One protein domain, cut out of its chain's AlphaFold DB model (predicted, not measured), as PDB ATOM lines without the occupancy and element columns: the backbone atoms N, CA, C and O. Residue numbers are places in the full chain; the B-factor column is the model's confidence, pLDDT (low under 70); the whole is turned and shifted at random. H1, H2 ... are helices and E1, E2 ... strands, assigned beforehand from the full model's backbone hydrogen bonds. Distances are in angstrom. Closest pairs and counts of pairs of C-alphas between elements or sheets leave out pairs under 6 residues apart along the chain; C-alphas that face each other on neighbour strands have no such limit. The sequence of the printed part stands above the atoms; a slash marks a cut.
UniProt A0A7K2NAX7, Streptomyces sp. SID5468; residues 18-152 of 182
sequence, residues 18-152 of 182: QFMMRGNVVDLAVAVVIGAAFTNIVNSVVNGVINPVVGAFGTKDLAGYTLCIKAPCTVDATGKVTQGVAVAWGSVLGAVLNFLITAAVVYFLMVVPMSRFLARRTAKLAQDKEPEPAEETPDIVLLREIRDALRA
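Overview. This is residues 18 to 152 of the 182 residues of a protein of Streptomyces sp. SID5468 (UniProt A0A7K2NAX7). Two long helices, H1 and H2, cross as a lopsided X; a small antiparallel hairpin, E1 and E2, lies at one end of the longest axis and the shorter helix H3 at the other, touching no helix. The printed part has 135 residues, with named elements in the order H1, E1, E2, H2, H3. It is mostly helix and extended, radius of gyration of the C-alphas 26.5 A, spanning 84 by 37 by 32 A.

Arrangement. H1, residues 24 to 57, touches H2, residues 89 to 127, with residues 39 to 51 alone, closest at the C-alphas of Val 42 and Thr 102, 6.2 A, at a steep tilt of 54 degrees, opposite ways. In the hairpin of E1, residues 67 to 75, and E2, residues 81 to 87, N 69 and O 85 are within hydrogen-bond range, 3.0 A. H3, residues 138 to 152, is apart from H2. Every O i to N i+4 pair is within range in H3, 28 of 30 in H1 and 33 of 35 in H2.

Along the chain. H1 runs 47.0 A from C-alpha 24 at (158.291, 157.138, 165.050), E1 11.3 A, E2 9.3 A, H2 54.6 A and H3 21.0 A to C-alpha 152 at (160.130, 150.860, 202.575).

Size, cuts and confidence. The C-alphas farthest apart, of Pro 72 and Ala 152, are 84.2 A apart. The printed part has no cut and no long link. Residues 54 to 90 and 121 to 136 have pLDDT under 70.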
ATOM      1  N   GLN A  18     150.062 149.437 159.327       79.62
ATOM      2  CA  GLN A  18     150.435 149.184 160.724       79.62
ATOM      3  C   GLN A  18     151.877 149.630 161.029       79.62
ATOM      4  O   GLN A  18     152.162 150.093 162.130       79.62
ATOM      5  N   PHE A  19     152.780 149.503 160.052       80.31
ATOM      6  CA  PHE A  19     154.168 149.952 160.149       80.31
ATOM      7  C   PHE A  19     154.292 151.480 160.132       80.31
ATOM      8  O   PHE A  19     154.955 152.039 161.002       80.31
ATOM      9  N   MET A  20     153.614 152.165 159.204       77.12
ATOM     10  CA  MET A  20     153.583 153.634 159.173       77.12
ATOM     11  C   MET A  20     152.916 154.216 160.425       77.12
ATOM     12  O   MET A  20     153.411 155.177 161.003       77.12
ATOM     13  N   MET A  21     151.838 153.598 160.913       80.12
ATOM     14  CA  MET A  21     151.128 154.043 162.119       80.12
ATOM     15  C   MET A  21     151.936 153.883 163.416       80.12
ATOM     16  O   MET A  21     151.467 154.285 164.475       80.12
ATOM     17  N   ARG A  22     153.163 153.345 163.366       79.56
ATOM     18  CA  ARG A  22     154.057 153.216 164.528       79.56
ATOM     19  C   ARG A  22     154.638 154.560 165.018       79.56
ATOM     20  O   ARG A  22     155.506 154.549 165.885       79.56
ATOM     21  N   GLY A  23     154.160 155.700 164.501       72.88
ATOM     22  CA  GLY A  23     154.456 157.074 164.949       72.88
ATOM     23  C   GLY A  23     155.878 157.528 164.616       72.88
ATOM     24  O   GLY A  23     156.087 158.376 163.758       72.88
ATOM     25  N   ASN A  24     156.866 156.852 165.198       83.31
ATOM     26  CA  ASN A  24     158.291 157.138 165.050       83.31
ATOM     27  C   ASN A  24     158.788 157.127 163.587       83.31
ATOM     28  O   ASN A  24     159.721 157.842 163.240       83.31
ATOM     29  N   VAL A  25     158.176 156.326 162.705       86.06
ATOM     30  CA  VAL A  25     158.585 156.231 161.290       86.06
ATOM     31  C   VAL A  25     158.072 157.414 160.469       86.06
ATOM     32  O   VAL A  25     158.788 157.911 159.604       86.06
ATOM     33  N   VAL A  26     156.842 157.863 160.730       86.62
ATOM     34  CA  VAL A  26     156.223 158.967 159.985       86.62
ATOM     35  C   VAL A  26     156.906 160.280 160.340       86.62
ATOM     36  O   VAL A  26     157.279 161.016 159.430       86.62
ATOM     37  N   ASP A  27     157.167 160.525 161.624       88.50
ATOM     38  CA  ASP A  27     157.856 161.740 162.069       88.50
ATOM     39  C   ASP A  27     159.278 161.823 161.497       88.50
ATOM     40  O   ASP A  27     159.693 162.868 160.990       88.50
ATOM     41  N   LEU A  28     160.003 160.698 161.480       91.19
ATOM     42  CA  LEU A  28     161.328 160.615 160.866       91.19
ATOM     43  C   LEU A  28     161.252 160.853 159.351       91.19
ATOM     44  O   LEU A  28     162.019 161.651 158.812       91.19
ATOM     45  N   ALA A  29     160.311 160.209 158.654       89.50
ATOM     46  CA  ALA A  29     160.145 160.373 157.212       89.50
ATOM     47  C   ALA A  29     159.832 161.829 156.834       89.50
ATOM     48  O   ALA A  29     160.444 162.376 155.913       89.50
ATOM     49  N   VAL A  30     158.928 162.478 157.569       91.25
ATOM     50  CA  VAL A  30     158.578 163.888 157.363       91.25
ATOM     51  C   VAL A  30     159.790 164.788 157.610       91.25
ATOM     52  O   VAL A  30     160.075 165.655 156.782       91.25
ATOM     53  N   ALA A  31     160.555 164.551 158.681       91.94
ATOM     54  CA  ALA A  31     161.763 165.319 158.975       91.94
ATOM     55  C   ALA A  31     162.800 165.240 157.837       91.94
ATOM     56  O   ALA A  31     163.351 166.265 157.432       91.94
ATOM     57  N   VAL A  32     163.027 164.048 157.271       92.75
ATOM     58  CA  VAL A  32     163.976 163.846 156.161       92.75
ATOM     59  C   VAL A  32     163.510 164.550 154.884       92.75
ATOM     60  O   VAL A  32     164.305 165.231 154.236       92.75
ATOM     61  N   VAL A  33     162.226 164.433 154.529       93.81
ATOM     62  CA  VAL A  33     161.667 165.068 153.321       93.81
ATOM     63  C   VAL A  33     161.744 166.593 153.412       93.81
ATOM     64  O   VAL A  33     162.186 167.244 152.462       93.81
ATOM     65  N   ILE A  34     161.368 167.168 154.558       93.12
ATOM     66  CA  ILE A  34     161.450 168.618 154.788       93.12
ATOM     67  C   ILE A  34     162.912 169.080 154.755       93.12
ATOM     68  O   ILE A  34     163.221 170.085 154.112       93.12
ATOM     69  N   GLY A  35     163.825 168.333 155.386       90.75
ATOM     70  CA  GLY A  35     165.258 168.640 155.383       90.75
ATOM     71  C   GLY A  35     165.861 168.673 153.975       90.75
ATOM     72  O   GLY A  35     166.586 169.611 153.631       90.75
ATOM     73  N   ALA A  36     165.516 167.698 153.130       91.06
ATOM     74  CA  ALA A  36     165.964 167.646 151.739       91.06
ATOM     75  C   ALA A  36     165.410 168.816 150.908       91.06
ATOM     76  O   ALA A  36     166.162 169.490 150.199       91.06
ATOM     77  N   ALA A  37     164.111 169.105 151.028       91.94
ATOM     78  CA  ALA A  37     163.478 170.212 150.314       91.94
ATOM     79  C   ALA A  37     164.086 171.570 150.700       91.94
ATOM     80  O   ALA A  37     164.396 172.382 149.827       91.94
ATOM     81  N   PHE A  38     164.312 171.802 151.994       87.06
ATOM     82  CA  PHE A  38     164.902 173.048 152.479       87.06
ATOM     83  C   PHE A  38     166.354 173.218 152.020       87.06
ATOM     84  O   PHE A  38     166.729 174.292 151.550       87.06
ATOM     85  N   THR A  39     167.152 172.148 152.079       85.75
ATOM     86  CA  THR A  39     168.537 172.155 151.583       85.75
ATOM     87  C   THR A  39     168.592 172.576 150.110       85.75
ATOM     88  O   THR A  39     169.426 173.395 149.734       85.75
ATOM     89  N   ASN A  40     167.658 172.103 149.278       88.81
ATOM     90  CA  ASN A  40     167.582 172.497 147.867       88.81
ATOM     91  C   ASN A  40     167.273 173.988 147.668       88.81
ATOM     92  O   ASN A  40     167.855 174.617 146.782       88.81
ATOM     93  N   ILE A  41     166.388 174.568 148.486       87.44
ATOM     94  CA  ILE A  41     166.086 176.008 148.445       87.44
ATOM     95  C   ILE A  41     167.348 176.810 148.761       87.44
ATOM     96  O   ILE A  41     167.705 177.718 148.009       87.44
ATOM     97  N   VAL A  42     168.058 176.444 149.829       83.25
ATOM     98  CA  VAL A  42     169.284 177.145 150.219       83.25
ATOM     99  C   VAL A  42     170.362 177.011 149.148       83.25
ATOM    100  O   VAL A  42     170.911 178.023 148.719       83.25
ATOM    101  N   ASN A  43     170.600 175.800 148.640       83.75
ATOM    102  CA  ASN A  43     171.552 175.563 147.554       83.75
ATOM    103  C   ASN A  43     171.220 176.399 146.311       83.75
ATOM    104  O   ASN A  43     172.125 176.912 145.658       83.75
ATOM    105  N   SER A  44     169.935 176.570 145.984       87.12
ATOM    106  CA  SER A  44     169.510 177.382 144.836       87.12
ATOM    107  C   SER A  44     169.838 178.862 145.038       87.12
ATOM    108  O   SER A  44     170.296 179.518 144.105       87.12
ATOM    109  N   VAL A  45     169.672 179.383 146.257       82.94
ATOM    110  CA  VAL A  45     170.046 180.764 146.602       82.94
ATOM    111  C   VAL A  45     171.561 180.943 146.585       82.94
ATOM    112  O   VAL A  45     172.060 181.921 146.029       82.94
ATOM    113  N   VAL A  46     172.314 179.998 147.150       76.69
ATOM    114  CA  VAL A  46     173.776 180.083 147.147       76.69
ATOM    115  C   VAL A  46     174.308 180.014 145.722       76.69
ATOM    116  O   VAL A  46     175.063 180.890 145.315       76.69
ATOM    117  N   ASN A  47     173.862 179.043 144.928       79.94
ATOM    118  CA  ASN A  47     174.327 178.890 143.554       79.94
ATOM    119  C   ASN A  47     173.859 180.034 142.644       79.94
ATOM    120  O   ASN A  47     174.617 180.457 141.776       79.94
ATOM    121  N   GLY A  48     172.637 180.539 142.836       80.38
ATOM    122  CA  GLY A  48     172.046 181.567 141.980       80.38
ATOM    123  C   GLY A  48     172.451 183.000 142.322       80.38
ATOM    124  O   GLY A  48     172.473 183.845 141.434       80.38
ATOM    125  N   VAL A  49     172.772 183.289 143.586       80.81
ATOM    126  CA  VAL A  49     173.043 184.661 144.051       80.81
ATOM    127  C   VAL A  49     174.435 184.775 144.653       80.81
ATOM    128  O   VAL A  49     175.208 185.639 144.252       80.81
ATOM    129  N   ILE A  50     174.790 183.902 145.595       74.94
ATOM    130  CA  ILE A  50     176.038 184.066 146.348       74.94
ATOM    131  C   ILE A  50     177.262 183.687 145.511       74.94
ATOM    132  O   ILE A  50     178.219 184.451 145.479       74.94
ATOM    133  N   ASN A  51     177.238 182.558 144.804       74.25
ATOM    134  CA  ASN A  51     178.339 182.121 143.947       74.25
ATOM    135  C   ASN A  51     178.705 183.162 142.877       74.25
ATOM    136  O   ASN A  51     179.888 183.478 142.782       74.25
ATOM    137  N   PRO A  52     177.761 183.747 142.108       75.94
ATOM    138  CA  PRO A  52     178.112 184.789 141.146       75.94
ATOM    139  C   PRO A  52     178.599 186.082 141.812       75.94
ATOM    140  O   PRO A  52     179.503 186.722 141.288       75.94
ATOM    141  N   VAL A  53     178.083 186.452 142.989       78.12
ATOM    142  CA  VAL A  53     178.583 187.612 143.753       78.12
ATOM    143  C   VAL A  53     180.016 187.370 144.237       78.12
ATOM    144  O   VAL A  53     180.896 188.201 144.026       78.12
ATOM    145  N   VAL A  54     180.297 186.207 144.820       69.69
ATOM    146  CA  VAL A  54     181.645 185.826 145.266       69.69
ATOM    147  C   VAL A  54     182.588 185.626 144.082       69.69
ATOM    148  O   VAL A  54     183.757 185.965 144.196       69.69
ATOM    149  N   GLY A  55     182.106 185.149 142.936       67.19
ATOM    150  CA  GLY A  55     182.877 185.071 141.693       67.19
ATOM    151  C   GLY A  55     183.103 186.423 141.005       67.19
ATOM    152  O   GLY A  55     183.988 186.525 140.160       67.19
ATOM    153  N   ALA A  56     182.322 187.452 141.356       69.69
ATOM    154  CA  ALA A  56     182.501 188.822 140.881       69.69
ATOM    155  C   ALA A  56     183.455 189.639 141.772       69.69
ATOM    156  O   ALA A  56     184.219 190.451 141.255       69.69
ATOM    157  N   PHE A  57     183.424 189.430 143.095       65.94
ATOM    158  CA  PHE A  57     184.314 190.107 144.056       65.94
ATOM    159  C   PHE A  57     185.608 189.327 144.350       65.94
ATOM    160  O   PHE A  57     186.625 189.922 144.697       65.94
ATOM    161  N   GLY A  58     185.576 188.004 144.215       61.34
ATOM    162  CA  GLY A  58     186.728 187.108 144.215       61.34
ATOM    163  C   GLY A  58     187.160 186.784 142.787       61.34
ATOM    164  O   GLY A  58     186.402 186.929 141.833       61.34
ATOM    165  N   THR A  59     188.408 186.368 142.614       50.69
ATOM    166  CA  THR A  59     188.948 185.990 141.307       50.69
ATOM    167  C   THR A  59     188.107 184.863 140.672       50.69
ATOM    168  O   THR A  59     187.786 183.891 141.350       50.69
ATOM    169  N   LYS A  60     187.719 185.056 139.397       52.81
ATOM    170  CA  LYS A  60     186.902 184.191 138.510       52.81
ATOM    171  C   LYS A  60     186.666 182.764 139.022       52.81
ATOM    172  O   LYS A  60     187.606 181.983 139.075       52.81
ATOM    173  N   ASP A  61     185.399 182.450 139.299       57.25
ATOM    174  CA  ASP A  61     184.852 181.117 139.580       57.25
ATOM    175  C   ASP A  61     185.711 180.234 140.487       57.25
ATOM    176  O   ASP A  61     186.588 179.500 140.031       57.25
ATOM    177  N   LEU A  62     185.368 180.196 141.780       54.00
ATOM    178  CA  LEU A  62     185.960 179.250 142.727       54.00
ATOM    179  C   LEU A  62     185.925 177.822 142.164       54.00
ATOM    180  O   LEU A  62     186.926 177.137 142.232       54.00
ATOM    181  N   ALA A  63     184.857 177.393 141.490       53.44
ATOM    182  CA  ALA A  63     184.780 176.063 140.877       53.44
ATOM    183  C   ALA A  63     185.819 175.792 139.761       53.44
ATOM    184  O   ALA A  63     186.128 174.631 139.494       53.44
ATOM    185  N   GLY A  64     186.367 176.833 139.126       54.78
ATOM    186  CA  GLY A  64     187.342 176.739 138.035       54.78
ATOM    187  C   GLY A  64     188.798 176.601 138.486       54.78
ATOM    188  O   GLY A  64     189.667 176.301 137.662       54.78
ATOM    189  N   TYR A  65     189.090 176.774 139.780       56.50
ATOM    190  CA  TYR A  65     190.448 176.637 140.305       56.50
ATOM    191  C   TYR A  65     190.889 175.177 140.331       56.50
ATOM    192  O   TYR A  65     190.645 174.424 141.278       56.50
ATOM    193  N   THR A  66     191.579 174.800 139.263       56.62
ATOM    194  CA  THR A  66     192.191 173.493 139.074       56.62
ATOM    195  C   THR A  66     193.707 173.649 139.130       56.62
ATOM    196  O   THR A  66     194.309 174.369 138.337       56.62
ATOM    197  N   LEU A  67     194.345 173.012 140.114       53.47
ATOM    198  CA  LEU A  67     195.802 172.958 140.206       53.47
ATOM    199  C   LEU A  67     196.286 171.710 139.469       53.47
ATOM    200  O   LEU A  67     195.929 170.587 139.827       53.47
ATOM    201  N   CYS A  68     197.081 171.905 138.427       53.62
ATOM    202  CA  CYS A  68     197.573 170.819 137.594       53.62
ATOM    203  C   CYS A  68     198.886 170.262 138.108       53.62
ATOM    204  O   CYS A  68     199.925 170.904 138.009       53.62
ATOM    205  N   ILE A  69     198.827 169.044 138.646       56.97
ATOM    206  CA  ILE A  69     199.988 168.378 139.240       56.97
ATOM    207  C   ILE A  69     200.875 167.746 138.149       56.97
ATOM    208  O   ILE A  69     202.085 167.625 138.331       56.97
ATOM    209  N   LYS A  70     200.315 167.387 136.980       46.28
ATOM    210  CA  LYS A  70     201.081 166.862 135.834       46.28
ATOM    211  C   LYS A  70     200.484 167.321 134.503       46.28
ATOM    212  O   LYS A  70     199.303 167.102 134.251       46.28
ATOM    213  N   ALA A  71     201.310 167.953 133.669       44.78
ATOM    214  CA  ALA A  71     200.928 168.434 132.342       44.78
ATOM    215  C   ALA A  71     200.895 167.298 131.294       44.78
ATOM    216  O   ALA A  71     201.676 166.348 131.427       44.78
ATOM    217  N   PRO A  72     200.069 167.416 130.232       50.84
ATOM    218  CA  PRO A  72     199.083 168.472 129.982       50.84
ATOM    219  C   PRO A  72     197.762 168.203 130.713       50.84
ATOM    220  O   PRO A  72     197.261 167.083 130.713       50.84
ATOM    221  N   CYS A  73     197.199 169.247 131.317       54.75
ATOM    222  CA  CYS A  73     195.843 169.219 131.841       54.75
ATOM    223  C   CYS A  73     194.887 169.819 130.824       54.75
ATOM    224  O   CYS A  73     194.823 171.041 130.693       54.75
ATOM    225  N   THR A  74     194.131 168.987 130.127       55.78
ATOM    226  CA  THR A  74     192.978 169.464 129.366       55.78
ATOM    227  C   THR A  74     191.731 169.152 130.172       55.78
ATOM    228  O   THR A  74     191.469 168.000 130.526       55.78
ATOM    229  N   VAL A  75     190.987 170.197 130.511       56.16
ATOM    230  CA  VAL A  75     189.681 170.097 131.163       56.16
ATOM    231  C   VAL A  75     188.636 170.311 130.078       56.16
ATOM    232  O   VAL A  75     188.693 171.304 129.357       56.16
ATOM    233  N   ASP A  76     187.735 169.346 129.918       52.06
ATOM    234  CA  ASP A  76     186.609 169.458 128.990       52.06
ATOM    235  C   ASP A  76     185.562 170.462 129.520       52.06
ATOM    236  O   ASP A  76     185.552 170.782 130.713       52.06
ATOM    237  N   ALA A  77     184.638 170.926 128.669       51.12
ATOM    238  CA  ALA A  77     183.551 171.853 129.028       51.12
ATOM    239  C   ALA A  77     182.621 171.318 130.143       51.12
ATOM    240  O   ALA A  77     181.826 172.059 130.718       51.12
ATOM    241  N   THR A  78     182.744 170.029 130.465       54.56
ATOM    242  CA  THR A  78     182.045 169.317 131.541       54.56
ATOM    243  C   THR A  78     182.804 169.302 132.878       54.56
ATOM    244  O   THR A  78     182.326 168.714 133.848       54.56
ATOM    245  N   GLY A  79     183.993 169.915 132.960       56.38
ATOM    246  CA  GLY A  79     184.828 169.941 134.169       56.38
ATOM    247  C   GLY A  79     185.571 168.628 134.453       56.38
ATOM    248  O   GLY A  79     186.203 168.486 135.501       56.38
ATOM    249  N   LYS A  80     185.520 167.657 133.532       53.25
ATOM    250  CA  LYS A  80     186.249 166.390 133.636       53.25
ATOM    251  C   LYS A  80     187.661 166.543 133.069       53.25
ATOM    252  O   LYS A  80     187.846 167.020 131.950       53.25
ATOM    253  N   VAL A  81     188.656 166.114 133.842       56.38
ATOM    254  CA  VAL A  81     190.061 166.081 133.416       56.38
ATOM    255  C   VAL A  81     190.218 164.954 132.394       56.38
ATOM    256  O   VAL A  81     190.078 163.783 132.741       56.38
ATOM    257  N   THR A  82     190.432 165.299 131.124       55.38
ATOM    258  CA  THR A  82     190.550 164.332 130.016       55.38
ATOM    259  C   THR A  82     191.999 163.935 129.744       55.38
ATOM    260  O   THR A  82     192.252 162.824 129.283       55.38
ATOM    261  N   GLN A  83     192.956 164.791 130.104       48.28
ATOM    262  CA  GLN A  83     194.378 164.463 130.220       48.28
ATOM    263  C   GLN A  83     194.944 165.158 131.461       48.28
ATOM    264  O   GLN A  83     194.524 166.271 131.768       48.28
ATOM    265  N   GLY A  84     195.865 164.501 132.177       52.31
ATOM    266  CA  GLY A  84     196.509 165.024 133.392       52.31
ATOM    267  C   GLY A  84     195.793 164.682 134.708       52.31
ATOM    268  O   GLY A  84     194.752 164.032 134.728       52.31
ATOM    269  N   VAL A  85     196.377 165.111 135.833       57.12
ATOM    270  CA  VAL A  85     195.768 165.048 137.176       57.12
ATOM    271  C   VAL A  85     195.579 166.484 137.653       57.12
ATOM    272  O   VAL A  85     196.548 167.147 138.036       57.12
ATOM    273  N   ALA A  86     194.341 166.973 137.588       59.94
ATOM    274  CA  ALA A  86     193.977 168.300 138.067       59.94
ATOM    275  C   ALA A  86     193.237 168.186 139.404       59.94
ATOM    276  O   ALA A  86     192.256 167.451 139.521       59.94
ATOM    277  N   VAL A  87     193.704 168.916 140.414       60.88
ATOM    278  CA  VAL A  87     193.050 169.013 141.720       60.88
ATOM    279  C   VAL A  87     192.173 170.257 141.721       60.88
ATOM    280  O   VAL A  87     192.670 171.382 141.784       60.88
ATOM    281  N   ALA A  88     190.857 170.055 141.644       65.75
ATOM    282  CA  ALA A  88     189.855 171.112 141.734       65.75
ATOM    283  C   ALA A  88     189.653 171.547 143.200       65.75
ATOM    284  O   ALA A  88     188.618 171.279 143.802       65.75
ATOM    285  N   TRP A  89     190.654 172.187 143.810       69.50
ATOM    286  CA  TRP A  89     190.566 172.687 145.195       69.50
ATOM    287  C   TRP A  89     189.478 173.755 145.362       69.50
ATOM    288  O   TRP A  89     188.902 173.937 146.435       69.50
ATOM    289  N   GLY A  90     189.153 174.420 144.263       67.06
ATOM    290  CA  GLY A  90     188.124 175.426 144.195       67.06
ATOM    291  C   GLY A  90     186.684 174.936 144.413       67.06
ATOM    292  O   GLY A  90     185.873 175.642 145.017       67.06
ATOM    293  N   SER A  91     186.364 173.698 144.019       70.06
ATOM    294  CA  SER A  91     185.045 173.099 144.286       70.06
ATOM    295  C   SER A  91     184.851 172.781 145.773       70.06
ATOM    296  O   SER A  91     183.748 172.930 146.298       70.06
ATOM    297  N   VAL A  92     185.932 172.428 146.473       73.88
ATOM    298  CA  VAL A  92     185.931 172.195 147.923       73.88
ATOM    299  C   VAL A  92     185.663 173.499 148.670       73.88
ATOM    300  O   VAL A  92     184.815 173.527 149.559       73.88
ATOM    301  N   LEU A  93     186.318 174.596 148.278       74.56
ATOM    302  CA  LEU A  93     186.074 175.908 148.881       74.56
ATOM    303  C   LEU A  93     184.630 176.379 148.646       74.56
ATOM    304  O   LEU A  93     183.986 176.876 149.569       74.56
ATOM    305  N   GLY A  94     184.099 176.149 147.441       75.25
ATOM    306  CA  GLY A  94     182.691 176.391 147.128       75.25
ATOM    307  C   GLY A  94     181.739 175.567 148.002       75.25
ATOM    308  O   GLY A  94     180.770 176.110 148.526       75.25
ATOM    309  N   ALA A  95     182.031 174.282 148.226       77.50
ATOM    310  CA  ALA A  95     181.233 173.416 149.095       77.50
ATOM    311  C   ALA A  95     181.265 173.864 150.568       77.50
ATOM    312  O   ALA A  95     180.224 173.888 151.225       77.50
ATOM    313  N   VAL A  96     182.432 174.277 151.074       83.12
ATOM    314  CA  VAL A  96     182.580 174.823 152.434       83.12
ATOM    315  C   VAL A  96     181.781 176.115 152.592       83.12
ATOM    316  O   VAL A  96     181.069 176.280 153.582       83.12
ATOM    317  N   LEU A  97     181.844 177.012 151.607       79.25
ATOM    318  CA  LEU A  97     181.063 178.245 151.620       79.25
ATOM    319  C   LEU A  97     179.554 177.953 151.612       79.25
ATOM    320  O   LEU A  97     178.815 178.518 152.417       79.25
ATOM    321  N   ASN A  98     179.106 177.022 150.765       79.12
ATOM    322  CA  ASN A  98     177.715 176.561 150.711       79.12
ATOM    323  C   ASN A  98     177.238 176.018 152.068       79.12
ATOM    324  O   ASN A  98     176.160 176.372 152.550       79.12
ATOM    325  N   PHE A  99     178.072 175.199 152.713       84.62
ATOM    326  CA  PHE A  99     177.796 174.654 154.038       84.62
ATOM    327  C   PHE A  99     177.674 175.755 155.096       84.62
ATOM    328  O   PHE A  99     176.705 175.761 155.856       84.62
ATOM    329  N   LEU A 100     178.604 176.715 155.124       87.81
ATOM    330  CA  LEU A 100     178.580 177.825 156.081       87.81
ATOM    331  C   LEU A 100     177.341 178.709 155.913       87.81
ATOM    332  O   LEU A 100     176.712 179.069 156.905       87.81
ATOM    333  N   ILE A 101     176.958 179.023 154.673       82.81
ATOM    334  CA  ILE A 101     175.753 179.817 154.405       82.81
ATOM    335  C   ILE A 101     174.507 179.039 154.825       82.81
ATOM    336  O   ILE A 101     173.644 179.588 155.506       82.81
ATOM    337  N   THR A 102     174.429 177.752 154.488       82.25
ATOM    338  CA  THR A 102     173.300 176.904 154.890       82.25
ATOM    339  C   THR A 102     173.173 176.806 156.401       82.25
ATOM    340  O   THR A 102     172.084 177.012 156.938       82.25
ATOM    341  N   ALA A 103     174.283 176.582 157.103       87.19
ATOM    342  CA  ALA A 103     174.316 176.570 158.558       87.19
ATOM    343  C   ALA A 103     173.875 177.919 159.149       87.19
ATOM    344  O   ALA A 103     173.069 177.940 160.077       87.19
ATOM    345  N   ALA A 104     174.336 179.043 158.587       87.62
ATOM    346  CA  ALA A 104     173.954 180.379 159.038       87.62
ATOM    347  C   ALA A 104     172.452 180.649 158.852       87.62
ATOM    348  O   ALA A 104     171.796 181.137 159.774       87.62
ATOM    349  N   VAL A 105     171.890 180.288 157.695       84.69
ATOM    350  CA  VAL A 105     170.460 180.445 157.398       84.69
ATOM    351  C   VAL A 105     169.614 179.587 158.342       84.69
ATOM    352  O   VAL A 105     168.682 180.105 158.956       84.69
ATOM    353  N   VAL A 106     169.952 178.303 158.518       83.88
ATOM    354  CA  VAL A 106     169.243 177.399 159.444       83.88
ATOM    355  C   VAL A 106     169.335 177.907 160.883       83.88
ATOM    356  O   VAL A 106     168.336 177.950 161.601       83.88
ATOM    357  N   TYR A 107     170.519 178.334 161.318       87.31
ATOM    358  CA  TYR A 107     170.709 178.850 162.667       87.31
ATOM    359  C   TYR A 107     169.869 180.111 162.905       87.31
ATOM    360  O   TYR A 107     169.118 180.181 163.877       87.31
ATOM    361  N   PHE A 108     169.930 181.089 161.998       87.69
ATOM    362  CA  PHE A 108     169.252 182.370 162.185       87.69
ATOM    363  C   PHE A 108     167.726 182.285 162.015       87.69
ATOM    364  O   PHE A 108     167.000 182.925 162.773       87.69
ATOM    365  N   LEU A 109     167.217 181.487 161.066       84.81
ATOM    366  CA  LEU A 109     165.771 181.365 160.811       84.81
ATOM    367  C   LEU A 109     165.065 180.302 161.652       84.81
ATOM    368  O   LEU A 109     163.856 180.402 161.833       84.81
ATOM    369  N   MET A 110     165.769 179.283 162.141       81.81
ATOM    370  CA  MET A 110     165.155 178.155 162.855       81.81
ATOM    371  C   MET A 110     165.592 178.142 164.322       81.81
ATOM    372  O   MET A 110     164.760 178.241 165.225       81.81
ATOM    373  N   VAL A 111     166.902 178.125 164.582       85.31
ATOM    374  CA  VAL A 111     167.438 177.973 165.947       85.31
ATOM    375  C   VAL A 111     167.246 179.233 166.794       85.31
ATOM    376  O   VAL A 111     166.823 179.140 167.944       85.31
ATOM    377  N   VAL A 112     167.503 180.428 166.257       88.12
ATOM    378  CA  VAL A 112     167.326 181.698 166.990       88.12
ATOM    379  C   VAL A 112     165.865 181.960 167.392       88.12
ATOM    380  O   VAL A 112     165.627 182.272 168.563       88.12
ATOM    381  N   PRO A 113     164.850 181.840 166.513       85.75
ATOM    382  CA  PRO A 113     163.467 182.036 166.936       85.75
ATOM    383  C   PRO A 113     162.991 180.921 167.859       85.75
ATOM    384  O   PRO A 113     162.289 181.220 168.822       85.75
ATOM    385  N   MET A 114     163.405 179.669 167.634       84.06
ATOM    386  CA  MET A 114     163.023 178.572 168.518       84.06
ATOM    387  C   MET A 114     163.637 178.732 169.910       84.06
ATOM    388  O   MET A 114     162.917 178.654 170.901       84.06
ATOM    389  N   SER A 115     164.925 179.071 170.010       82.88
ATOM    390  CA  SER A 115     165.583 179.368 171.292       82.88
ATOM    391  C   SER A 115     164.967 180.582 171.990       82.88
ATOM    392  O   SER A 115     164.710 180.521 173.191       82.88
ATOM    393  N   ARG A 116     164.627 181.655 171.261       82.88
ATOM    394  CA  ARG A 116     163.889 182.796 171.833       82.88
ATOM    395  C   ARG A 116     162.484 182.425 172.290       82.88
ATOM    396  O   ARG A 116     162.026 182.942 173.305       82.88
ATOM    397  N   PHE A 117     161.783 181.573 171.555       82.75
ATOM    398  CA  PHE A 117     160.436 181.142 171.908       82.75
ATOM    399  C   PHE A 117     160.442 180.228 173.134       82.75
ATOM    400  O   PHE A 117     159.645 180.440 174.046       82.75
ATOM    401  N   LEU A 118     161.377 179.278 173.199       76.62
ATOM    402  CA  LEU A 118     161.594 178.439 174.375       76.62
ATOM    403  C   LEU A 118     161.980 179.293 175.582       76.62
ATOM    404  O   LEU A 118     161.348 179.149 176.618       76.62
ATOM    405  N   ALA A 119     162.914 180.239 175.434       77.50
ATOM    406  CA  ALA A 119     163.302 181.154 176.510       77.50
ATOM    407  C   ALA A 119     162.127 182.010 177.018       77.50
ATOM    408  O   ALA A 119     162.009 182.279 178.210       77.50
ATOM    409  N   ARG A 120     161.217 182.427 176.128       74.00
ATOM    410  CA  ARG A 120     159.992 183.148 176.510       74.00
ATOM    411  C   ARG A 120     158.972 182.240 177.186       74.00
ATOM    412  O   ARG A 120     158.294 182.687 178.105       74.00
ATOM    413  N   ARG A 121     158.842 180.986 176.748       68.00
ATOM    414  CA  ARG A 121     157.958 180.007 177.391       68.00
ATOM    415  C   ARG A 121     158.476 179.606 178.764       68.00
ATOM    416  O   ARG A 121     157.682 179.601 179.688       68.00
ATOM    417  N   THR A 122     159.772 179.355 178.928       64.62
ATOM    418  CA  THR A 122     160.368 179.060 180.238       64.62
ATOM    419  C   THR A 122     160.303 180.260 181.175       64.62
ATOM    420  O   THR A 122     160.018 180.074 182.349       64.62
ATOM    421  N   ALA A 123     160.468 181.490 180.675       64.75
ATOM    422  CA  ALA A 123     160.281 182.698 181.483       64.75
ATOM    423  C   ALA A 123     158.821 182.895 181.934       64.75
ATOM    424  O   ALA A 123     158.594 183.258 183.080       64.75
ATOM    425  N   LYS A 124     157.834 182.616 181.070       60.47
ATOM    426  CA  LYS A 124     156.409 182.645 181.450       60.47
ATOM    427  C   LYS A 124     156.040 181.515 182.414       60.47
ATOM    428  O   LYS A 124     155.411 181.764 183.430       60.47
ATOM    429  N   LEU A 125     156.521 180.302 182.150       57.75
ATOM    430  CA  LEU A 125     156.371 179.149 183.041       57.75
ATOM    431  C   LEU A 125     157.085 179.348 184.384       57.75
ATOM    432  O   LEU A 125     156.696 178.714 185.345       57.75
ATOM    433  N   ALA A 126     158.112 180.194 184.480       59.03
ATOM    434  CA  ALA A 126     158.760 180.535 185.750       59.03
ATOM    435  C   ALA A 126     158.040 181.660 186.516       59.03
ATOM    436  O   ALA A 126     158.264 181.813 187.711       59.03
ATOM    437  N   GLN A 127     157.205 182.456 185.840       56.97
ATOM    438  CA  GLN A 127     156.427 183.537 186.455       56.97
ATOM    439  C   GLN A 127     155.052 183.069 186.945       56.97
ATOM    440  O   GLN A 127     154.598 183.550 187.976       56.97
ATOM    441  N   ASP A 128     154.432 182.107 186.257       54.69
ATOM    442  CA  ASP A 128     153.128 181.545 186.643       54.69
ATOM    443  C   ASP A 128     153.243 180.337 187.598       54.69
ATOM    444  O   ASP A 128     152.235 179.830 188.080       54.69
ATOM    445  N   LYS A 129     154.465 179.865 187.886       46.84
ATOM    446  CA  LYS A 129     154.725 178.639 188.652       46.84
ATOM    447  C   LYS A 129     155.506 178.956 189.932       46.84
ATOM    448  O   LYS A 129     156.729 178.853 189.980       46.84
ATOM    449  N   GLU A 130     154.782 179.271 191.007       53.72
ATOM    450  CA  GLU A 130     155.153 178.718 192.324       53.72
ATOM    451  C   GLU A 130     155.309 177.200 192.121       53.72
ATOM    452  O   GLU A 130     154.525 176.680 191.330       53.72
ATOM    453  N   PRO A 131     156.337 176.508 192.662       51.19
ATOM    454  CA  PRO A 131     156.937 175.315 192.061       51.19
ATOM    455  C   PRO A 131     155.952 174.147 191.982       51.19
ATOM    456  O   PRO A 131     155.997 173.201 192.761       51.19
ATOM    457  N   GLU A 132     155.070 174.190 190.996       54.19
ATOM    458  CA  GLU A 132     154.285 173.059 190.595       54.19
ATOM    459  C   GLU A 132     155.272 172.094 189.949       54.19
ATOM    460  O   GLU A 132     156.088 172.510 189.106       54.19
ATOM    461  N   PRO A 133     155.238 170.814 190.342       54.09
ATOM    462  CA  PRO A 133     156.076 169.795 189.747       54.09
ATOM    463  C   PRO A 133     155.970 169.907 188.228       54.09
ATOM    464  O   PRO A 133     154.900 170.186 187.677       54.09
ATOM    465  N   ALA A 134     157.097 169.787 187.524       56.53
ATOM    466  CA  ALA A 134     157.045 169.427 186.110       56.53
ATOM    467  C   ALA A 134     156.009 168.307 185.983       56.53
ATOM    468  O   ALA A 134     156.030 167.435 186.843       56.53
ATOM    469  N   GLU A 135     155.081 168.369 185.024       54.44
ATOM    470  CA  GLU A 135     154.158 167.260 184.784       54.44
ATOM    471  C   GLU A 135     155.014 166.005 184.624       54.44
ATOM    472  O   GLU A 135     155.705 165.817 183.620       54.44
ATOM    473  N   GLU A 136     155.106 165.232 185.701       58.22
ATOM    474  CA  GLU A 136     155.932 164.050 185.753       58.22
ATOM    475  C   GLU A 136     155.229 163.101 184.802       58.22
ATOM    476  O   GLU A 136     154.045 162.805 184.977       58.22
ATOM    477  N   THR A 137     155.918 162.684 183.737       70.44
ATOM    478  CA  THR A 137     155.372 161.640 182.874       70.44
ATOM    479  C   THR A 137     154.929 160.482 183.775       70.44
ATOM    480  O   THR A 137     155.553 160.260 184.817       70.44
ATOM    481  N   PRO A 138     153.848 159.756 183.443       80.19
ATOM    482  CA  PRO A 138     153.315 158.706 184.316       80.19
ATOM    483  C   PRO A 138     154.402 157.714 184.762       80.19
ATOM    484  O   PRO A 138     154.388 157.245 185.895       80.19
ATOM    485  N   ASP A 139     155.412 157.496 183.917       83.12
ATOM    486  CA  ASP A 139     156.609 156.716 184.227       83.12
ATOM    487  C   ASP A 139     157.451 157.307 185.370       83.12
ATOM    488  O   ASP A 139     157.925 156.567 186.221       83.12
ATOM    489  N   ILE A 140     157.644 158.626 185.434       84.75
ATOM    490  CA  ILE A 140     158.398 159.297 186.506       84.75
ATOM    491  C   ILE A 140     157.638 159.199 187.836       84.75
ATOM    492  O   ILE A 140     158.264 158.939 188.866       84.75
ATOM    493  N   VAL A 141     156.304 159.321 187.813       85.50
ATOM    494  CA  VAL A 141     155.448 159.110 188.995       85.50
ATOM    495  C   VAL A 141     155.554 157.662 189.475       85.50
ATOM    496  O   VAL A 141     155.876 157.419 190.637       85.50
ATOM    497  N   LEU A 142     155.407 156.697 188.562       89.50
ATOM    498  CA  LEU A 142     155.566 155.269 188.848       89.50
ATOM    499  C   LEU A 142     156.962 154.943 189.394       89.50
ATOM    500  O   LEU A 142     157.095 154.199 190.361       89.50
ATOM    501  N   LEU A 143     158.022 155.516 188.822       90.88
ATOM    502  CA  LEU A 143     159.393 155.326 189.304       90.88
ATOM    503  C   LEU A 143     159.587 155.897 190.713       90.88
ATOM    504  O   LEU A 143     160.353 155.336 191.501       90.88
ATOM    505  N   ARG A 144     158.891 156.987 191.054       90.56
ATOM    506  CA  ARG A 144     158.898 157.565 192.402       90.56
ATOM    507  C   ARG A 144     158.207 156.641 193.400       90.56
ATOM    508  O   ARG A 144     158.791 156.345 194.439       90.56
ATOM    509  N   GLU A 145     157.041 156.116 193.041       91.25
ATOM    510  CA  GLU A 145     156.299 155.136 193.841       91.25
ATOM    511  C   GLU A 145     157.101 153.840 194.045       91.25
ATOM    512  O   GLU A 145     157.225 153.359 195.170       91.25
ATOM    513  N   ILE A 146     157.733 153.313 192.988       92.25
ATOM    514  CA  ILE A 146     158.601 152.126 193.057       92.25
ATOM    515  C   ILE A 146     159.815 152.390 193.954       92.25
ATOM    516  O   ILE A 146     160.165 151.550 194.784       92.25
ATOM    517  N   ARG A 147     160.465 153.555 193.826       92.75
ATOM    518  CA  ARG A 147     161.593 153.944 194.689       92.75
ATOM    519  C   ARG A 147     161.175 153.983 196.154       92.75
ATOM    520  O   ARG A 147     161.920 153.511 197.013       92.75
ATOM    521  N   ASP A 148     160.012 154.551 196.440       91.94
ATOM    522  CA  ASP A 148     159.525 154.714 197.805       91.94
ATOM    523  C   ASP A 148     159.084 153.359 198.393       91.94
ATOM    524  O   ASP A 148     159.425 153.050 199.537       91.94
ATOM    525  N   ALA A 149     158.482 152.479 197.584       89.88
ATOM    526  CA  ALA A 149     158.187 151.093 197.952       89.88
ATOM    527  C   ALA A 149     159.458 150.257 198.218       89.88
ATOM    528  O   ALA A 149     159.518 149.516 199.201       89.88
ATOM    529  N   LEU A 150     160.510 150.408 197.404       87.44
ATOM    530  CA  LEU A 150     161.802 149.732 197.604       87.44
ATOM    531  C   LEU A 150     162.564 150.260 198.827       87.44
ATOM    532  O   LEU A 150     163.235 149.492 199.522       87.44
ATOM    533  N   ARG A 151     162.458 151.561 199.120       88.94
ATOM    534  CA  ARG A 151     162.981 152.141 200.365       88.94
ATOM    535  C   ARG A 151     162.254 151.591 201.584       88.94
ATOM    536  O   ARG A 151     162.914 151.259 202.562       88.94
ATOM    537  N   ALA A 152     160.931 151.454 201.508       87.75
ATOM    538  CA  ALA A 152     160.130 150.860 202.575       87.75
ATOM    539  C   ALA A 152     160.430 149.362 202.774       87.75
ATOM    540  O   ALA A 152     160.377 148.874 203.900       87.75
TER     541      ALA A 152